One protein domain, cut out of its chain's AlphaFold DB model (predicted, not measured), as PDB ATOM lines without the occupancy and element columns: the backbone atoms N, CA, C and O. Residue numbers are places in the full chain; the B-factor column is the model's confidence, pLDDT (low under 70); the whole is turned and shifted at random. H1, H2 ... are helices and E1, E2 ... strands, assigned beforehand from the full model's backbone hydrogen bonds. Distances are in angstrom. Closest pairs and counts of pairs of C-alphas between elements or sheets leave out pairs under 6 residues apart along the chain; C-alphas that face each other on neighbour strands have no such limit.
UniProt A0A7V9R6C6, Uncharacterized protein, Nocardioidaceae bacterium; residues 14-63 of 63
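AT A GLANCE: This is residues 14 to 63 of the 63 residues of an uncharacterized protein of Nocardioidaceae bacterium (UniProt A0A7V9R6C6). An open, elongated shape has the hairpin of E1 and E2 at one end and helix H2 sticking out at the other, with H1 leading into the hairpin and residues 41 to 50 running from it to H2. The 50 printed residues hold, in order, H1, E1, E2 and H2, a mixed class with one antiparallel sheet, E1 - E2. The whole is extended: radius of gyration of the C-alphas 15.2 A, spans 41 by 25 by 18 A.

HOW THE PARTS SIT: H1, residues 14 to 24, has a tight link to E1, residues 26 to 30. E1 and E2, residues 36 to 40, form a hairpin, antiparallel at 167 degrees, with N 29 and O 37 2.9 A apart, within hydrogen-bond range. The closest C-alphas of H1 and E2, Leu 24 and Arg 40, are 7.4 A apart. H2, residues 51 to 62, is apart from H1 and E1. In H1 and H2 every O i to N i+4 pair is within hydrogen-bond range.

IN THESE COORDINATES: H1 begins at C-alpha 14 (-22.910, -117.875, -13.706) and measures 15.2 A; E1 measures 14.0 A, E2 13.8 A. H2, 16.4 A, ends at C-alpha 62 (-19.817, -139.126, -19.728).

THE WHOLE: The C-alphas farthest apart, Gly 34 and Ser 62, are 41.8 A apart. The printed part has no cut and no long link; residue 63 is under pLDDT 70.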
ATOM      1  N   GLN A  14     -22.325-119.175 -14.047       89.19
ATOM      2  CA  GLN A  14     -22.910-117.875 -13.706       89.19
ATOM      3  C   GLN A  14     -22.916-116.900 -14.888       89.19
ATOM      4  O   GLN A  14     -23.879-116.157 -15.077       89.19
ATOM      5  N   LEU A  15     -21.853-116.893 -15.698       92.75
ATOM      6  CA  LEU A  15     -21.753-116.026 -16.873       92.75
ATOM      7  C   LEU A  15     -22.798-116.418 -17.924       92.75
ATOM      8  O   LEU A  15     -23.459-115.553 -18.501       92.75
ATOM      9  N   VAL A  16     -22.946-117.720 -18.174       89.94
ATOM     10  CA  VAL A  16     -23.937-118.263 -19.107       89.94
ATOM     11  C   VAL A  16     -25.346-117.927 -18.630       89.94
ATOM     12  O   VAL A  16     -26.134-117.408 -19.419       89.94
ATOM     13  N   ARG A  17     -25.638-118.110 -17.338       87.00
ATOM     14  CA  ARG A  17     -26.925-117.738 -16.741       87.00
ATOM     15  C   ARG A  17     -27.230-116.254 -16.916       87.00
ATOM     16  O   ARG A  17     -28.280-115.912 -17.447       87.00
ATOM     17  N   ALA A  18     -26.292-115.372 -16.574       88.88
ATOM     18  CA  ALA A  18     -26.479-113.930 -16.730       88.88
ATOM     19  C   ALA A  18     -26.768-113.526 -18.189       88.88
ATOM     20  O   ALA A  18     -27.582-112.638 -18.447       88.88
ATOM     21  N   ARG A  19     -26.131-114.191 -19.162       90.31
ATOM     22  CA  ARG A  19     -26.393-113.963 -20.591       90.31
ATOM     23  C   ARG A  19     -27.775-114.450 -21.012       90.31
ATOM     24  O   ARG A  19     -28.449-113.734 -21.746       90.31
ATOM     25  N   ILE A  20     -28.192-115.633 -20.560       86.88
ATOM     26  CA  ILE A  20     -29.533-116.169 -20.827       86.88
ATOM     27  C   ILE A  20     -30.588-115.211 -20.275       86.88
ATOM     28  O   ILE A  20     -31.490-114.820 -21.011       86.88
ATOM     29  N   ASP A  21     -30.429-114.764 -19.031       86.81
ATOM     30  CA  ASP A  21     -31.359-113.844 -18.378       86.81
ATOM     31  C   ASP A  21     -31.465-112.518 -19.143       86.81
ATOM     32  O   ASP A  21     -32.566-112.031 -19.409       86.81
ATOM     33  N   ALA A  22     -30.328-111.961 -19.568       87.31
ATOM     34  CA  ALA A  22     -30.291-110.726 -20.345       87.31
ATOM     35  C   ALA A  22     -30.943-110.870 -21.733       87.31
ATOM     36  O   ALA A  22     -31.628-109.954 -22.183       87.31
ATOM     37  N   GLN A  23     -30.737-112.000 -22.417       85.50
ATOM     38  CA  GLN A  23     -31.245-112.224 -23.777       85.50
ATOM     39  C   GLN A  23     -32.710-112.677 -23.808       85.50
ATOM     40  O   GLN A  23     -33.447-112.315 -24.721       85.50
ATOM     41  N   LEU A  24     -33.149-113.468 -22.826       85.88
ATOM     42  CA  LEU A  24     -34.510-114.009 -22.766       85.88
ATOM     43  C   LEU A  24     -35.458-113.175 -21.896       85.88
ATOM     44  O   LEU A  24     -36.666-113.423 -21.921       85.88
ATOM     45  N   GLY A  25     -34.940-112.185 -21.158       86.62
ATOM     46  CA  GLY A  25     -35.681-111.330 -20.223       86.62
ATOM     47  C   GLY A  25     -36.980-110.754 -20.793       86.62
ATOM     48  O   GLY A  25     -38.030-110.767 -20.144       86.62
ATOM     49  N   ILE A  26     -36.923-110.280 -22.033       90.69
ATOM     50  CA  ILE A  26     -38.065-109.812 -22.812       90.69
ATOM     51  C   ILE A  26     -37.735-109.985 -24.288       90.69
ATOM     52  O   ILE A  26     -36.587-109.803 -24.689       90.69
ATOM     53  N   GLY A  27     -38.724-110.308 -25.110       89.44
ATOM     54  CA  GLY A  27     -38.474-110.378 -26.538       89.44
ATOM     55  C   GLY A  27     -39.726-110.461 -27.382       89.44
ATOM     56  O   GLY A  27     -40.838-110.670 -26.891       89.44
ATOM     57  N   THR A  28     -39.504-110.262 -28.674       93.19
ATOM     58  CA  THR A  28     -40.504-110.410 -29.722       93.19
ATOM     59  C   THR A  28     -39.896-111.183 -30.880       93.19
ATOM     60  O   THR A  28     -38.766-110.898 -31.275       93.19
ATOM     61  N   LEU A  29     -40.640-112.127 -31.445       91.19
ATOM     62  CA  LEU A  29     -40.222-112.914 -32.602       91.19
ATOM     63  C   LEU A  29     -41.364-112.961 -33.607       91.19
ATOM     64  O   LEU A  29     -42.459-113.418 -33.275       91.19
ATOM     65  N   THR A  30     -41.087-112.537 -34.835       95.25
ATOM     66  CA  THR A  30     -41.985-112.768 -35.966       95.25
ATOM     67  C   THR A  30     -41.668-114.129 -36.563       95.25
ATOM     68  O   THR A  30     -40.558-114.363 -37.039       95.25
ATOM     69  N   GLY A  31     -42.636-115.036 -36.493       93.00
ATOM     70  CA  GLY A  31     -42.524-116.362 -37.073       93.00
ATOM     71  C   GLY A  31     -42.591-116.334 -38.603       93.00
ATOM     72  O   GLY A  31     -43.030-115.348 -39.202       93.00
ATOM     73  N   PRO A  32     -42.208-117.439 -39.263       95.00
ATOM     74  CA  PRO A  32     -42.366-117.600 -40.711       95.00
ATOM     75  C   PRO A  32     -43.838-117.583 -41.162       95.00
ATOM     76  O   PRO A  32     -44.119-117.409 -42.343       95.00
ATOM     77  N   ASP A  33     -44.778-117.733 -40.227       95.62
ATOM     78  CA  ASP A  33     -46.221-117.576 -40.424       95.62
ATOM     79  C   ASP A  33     -46.697-116.109 -40.346       95.62
ATOM     80  O   ASP A  33     -47.896-115.838 -40.418       95.62
ATOM     81  N   GLY A  34     -45.774-115.158 -40.168       96.44
ATOM     82  CA  GLY A  34     -46.058-113.731 -40.024       96.44
ATOM     83  C   GLY A  34     -46.603-113.328 -38.651       96.44
ATOM     84  O   GLY A  34     -46.848-112.143 -38.420       96.44
ATOM     85  N   ARG A  35     -46.789-114.267 -37.712       97.56
ATOM     86  CA  ARG A  35     -47.291-113.951 -36.369       97.56
ATOM     87  C   ARG A  35     -46.159-113.440 -35.491       97.56
ATOM     88  O   ARG A  35     -45.099-114.052 -35.406       97.56
ATOM     89  N   THR A  36     -46.403-112.336 -34.788       96.38
ATOM     90  CA  THR A  36     -45.477-111.834 -33.766       96.38
ATOM     91  C   THR A  36     -45.834-112.436 -32.415       96.38
ATOM     92  O   THR A  36     -46.922-112.214 -31.889       96.38
ATOM     93  N   SER A  37     -44.899-113.185 -31.845       93.56
ATOM     94  CA  SER A  37     -44.958-113.638 -30.459       93.56
ATOM     95  C   SER A  37     -44.185-112.665 -29.584       93.56
ATOM     96  O   SER A  37     -43.131-112.188 -29.992       93.56
ATOM     97  N   SER A  38     -44.685-112.388 -28.383       93.31
ATOM     98  CA  SER A  38     -43.960-111.629 -27.364       93.31
ATOM     99  C   SER A  38     -43.871-112.441 -26.082       93.31
ATOM    100  O   SER A  38     -44.759-113.242 -25.780       93.31
ATOM    101  N   TRP A  39     -42.788-112.262 -25.337       90.25
ATOM    102  CA  TRP A  39     -42.597-112.936 -24.061       90.25
ATOM    103  C   TRP A  39     -41.892-112.037 -23.059       90.25
ATOM    104  O   TRP A  39     -41.222-111.063 -23.403       90.25
ATOM    105  N   ARG A  40     -42.042-112.419 -21.795       88.88
ATOM    106  CA  ARG A  40     -41.291-111.893 -20.667       88.88
ATOM    107  C   ARG A  40     -40.865-113.063 -19.803       88.88
ATOM    108  O   ARG A  40     -41.676-113.951 -19.525       88.88
ATOM    109  N   LEU A  41     -39.611-113.047 -19.386       85.06
ATOM    110  CA  LEU A  41     -39.057-114.035 -18.479       85.06
ATOM    111  C   LEU A  41     -39.777-113.949 -17.130       85.06
ATOM    112  O   LEU A  41     -39.983-112.859 -16.596       85.06
ATOM    113  N   ARG A  42     -40.224-115.101 -16.623       84.69
ATOM    114  CA  ARG A  42     -40.992-115.186 -15.371       84.69
ATOM    115  C   ARG A  42     -40.104-115.441 -14.158       84.69
ATOM    116  O   ARG A  42     -40.318-114.814 -13.129       84.69
ATOM    117  N   ASP A  43     -39.145-116.353 -14.285       80.81
ATOM    118  CA  ASP A  43     -38.182-116.706 -13.242       80.81
ATOM    119  C   ASP A  43     -36.899-117.237 -13.902       80.81
ATOM    120  O   ASP A  43     -36.946-117.749 -15.024       80.81
ATOM    121  N   THR A  44     -35.774-117.091 -13.206       77.19
ATOM    122  CA  THR A  44     -34.433-117.540 -13.626       77.19
ATOM    123  C   THR A  44     -33.696-118.307 -12.534       77.19
ATOM    124  O   THR A  44     -32.532-118.697 -12.707       77.19
ATOM    125  N   ARG A  45     -34.374-118.566 -11.406       77.06
ATOM    126  CA  ARG A  45     -33.840-119.403 -10.336       77.06
ATOM    127  C   ARG A  45     -33.433-120.768 -10.873       77.06
ATOM    128  O   ARG A  45     -34.160-121.401 -11.637       77.06
ATOM    129  N   ALA A  46     -32.259-121.216 -10.436       73.94
ATOM    130  CA  ALA A  46     -31.864-122.601 -10.602       73.94
ATOM    131  C   ALA A  46     -32.910-123.487  -9.911       73.94
ATOM    132  O   ALA A  46     -33.225-123.280  -8.739       73.94
ATOM    133  N   ALA A  47     -33.458-124.429 -10.667       75.50
ATOM    134  CA  ALA A  47     -34.271-125.511 -10.143       75.50
ATOM    135  C   ALA A  47     -33.443-126.795 -10.185       75.50
ATOM    136  O   ALA A  47     -32.537-126.916 -11.017       75.50
ATOM    137  N   ASP A  48     -33.768-127.737  -9.304       81.31
ATOM    138  CA  ASP A  48     -33.234-129.084  -9.437       81.31
ATOM    139  C   ASP A  48     -33.720-129.680 -10.766       81.31
ATOM    140  O   ASP A  48     -34.911-129.556 -11.082       81.31
ATOM    141  N   PRO A  49     -32.818-130.289 -11.553       79.19
ATOM    142  CA  PRO A  49     -33.197-130.912 -12.808       79.19
ATOM    143  C   PRO A  49     -34.194-132.040 -12.551       79.19
ATOM    144  O   PRO A  49     -34.068-132.792 -11.578       79.19
ATOM    145  N   ASP A  50     -35.168-132.189 -13.448       86.12
ATOM    146  CA  ASP A  50     -36.022-133.376 -13.427       86.12
ATOM    147  C   ASP A  50     -35.189-134.650 -13.735       86.12
ATOM    148  O   ASP A  50     -34.052-134.555 -14.217       86.12
ATOM    149  N   PRO A  51     -35.693-135.864 -13.439       88.94
ATOM    150  CA  PRO A  51     -34.922-137.094 -13.633       88.94
ATOM    151  C   PRO A  51     -34.382-137.294 -15.059       88.94
ATOM    152  O   PRO A  51     -33.286-137.834 -15.223       88.94
ATOM    153  N   ASP A  52     -35.109-136.836 -16.080       86.44
ATOM    154  CA  ASP A  52     -34.690-136.947 -17.478       86.44
ATOM    155  C   ASP A  52     -33.584-135.930 -17.797       86.44
ATOM    156  O   ASP A  52     -32.634-136.243 -18.521       86.44
ATOM    157  N   GLU A  53     -33.659-134.725 -17.225       85.56
ATOM    158  CA  GLU A  53     -32.622-133.692 -17.331       85.56
ATOM    159  C   GLU A  53     -31.325-134.120 -16.635       85.56
ATOM    160  O   GLU A  53     -30.234-133.937 -17.182       85.56
ATOM    161  N   ALA A  54     -31.434-134.761 -15.470       85.75
ATOM    162  CA  ALA A  54     -30.295-135.337 -14.767       85.75
ATOM    163  C   ALA A  54     -29.648-136.472 -15.581       85.75
ATOM    164  O   ALA A  54     -28.427-136.487 -15.757       85.75
ATOM    165  N   ALA A  55     -30.451-137.388 -16.134       88.25
ATOM    166  CA  ALA A  55     -29.959-138.472 -16.985       88.25
ATOM    167  C   ALA A  55     -29.277-137.944 -18.258       88.25
ATOM    168  O   ALA A  55     -28.218-138.437 -18.661       88.25
ATOM    169  N   LEU A  56     -29.849-136.906 -18.875       85.88
ATOM    170  CA  LEU A  56     -29.241-136.219 -20.009       85.88
ATOM    171  C   LEU A  56     -27.909-135.568 -19.616       85.88
ATOM    172  O   LEU A  56     -26.935-135.719 -20.350       85.88
ATOM    173  N   GLY A  57     -27.854-134.892 -18.466       83.94
ATOM    174  CA  GLY A  57     -26.635-134.288 -17.932       83.94
ATOM    175  C   GLY A  57     -25.516-135.311 -17.743       83.94
ATOM    176  O   GLY A  57     -24.406-135.091 -18.222       83.94
ATOM    177  N   VAL A  58     -25.821-136.469 -17.146       86.19
ATOM    178  CA  VAL A  58     -24.865-137.582 -17.017       86.19
ATOM    179  C   VAL A  58     -24.347-138.008 -18.387       86.19
ATOM    180  O   VAL A  58     -23.139-138.056 -18.589       86.19
ATOM    181  N   ARG A  59     -25.233-138.243 -19.363       86.25
ATOM    182  CA  ARG A  59     -24.825-138.665 -20.710       86.25
ATOM    183  C   ARG A  59     -23.936-137.629 -21.408       86.25
ATOM    184  O   ARG A  59     -22.966-138.001 -22.053       86.25
ATOM    185  N   LEU A  60     -24.243-136.341 -21.262       83.62
ATOM    186  CA  LEU A  60     -23.464-135.251 -21.860       83.62
ATOM    187  C   LEU A  60     -22.075-135.092 -21.228       83.62
ATOM    188  O   LEU A  60     -21.149-134.661 -21.909       83.62
ATOM    189  N   VAL A  61     -21.926-135.435 -19.945       80.81
ATOM    190  CA  VAL A  61     -20.638-135.393 -19.232       80.81
ATOM    191  C   VAL A  61     -19.822-136.670 -19.452       80.81
ATOM    192  O   VAL A  61     -18.596-136.612 -19.475       80.81
ATOM    193  N   SER A  62     -20.479-137.823 -19.598       76.81
ATOM    194  CA  SER A  62     -19.817-139.126 -19.728       76.81
ATOM    195  C   SER A  62     -19.334-139.469 -21.143       76.81
ATOM    196  O   SER A  62     -18.466-140.334 -21.251       76.81
ATOM    197  N   GLY A  63     -19.818-138.773 -22.181       58.38
ATOM    198  CA  GLY A  63     -19.466-139.035 -23.584       58.38
ATOM    199  C   GLY A  63     -20.314-140.128 -24.219       58.38
ATOM    200  O   GLY A  63     -20.302-141.266 -23.704       58.38
TER     201      GLY A  63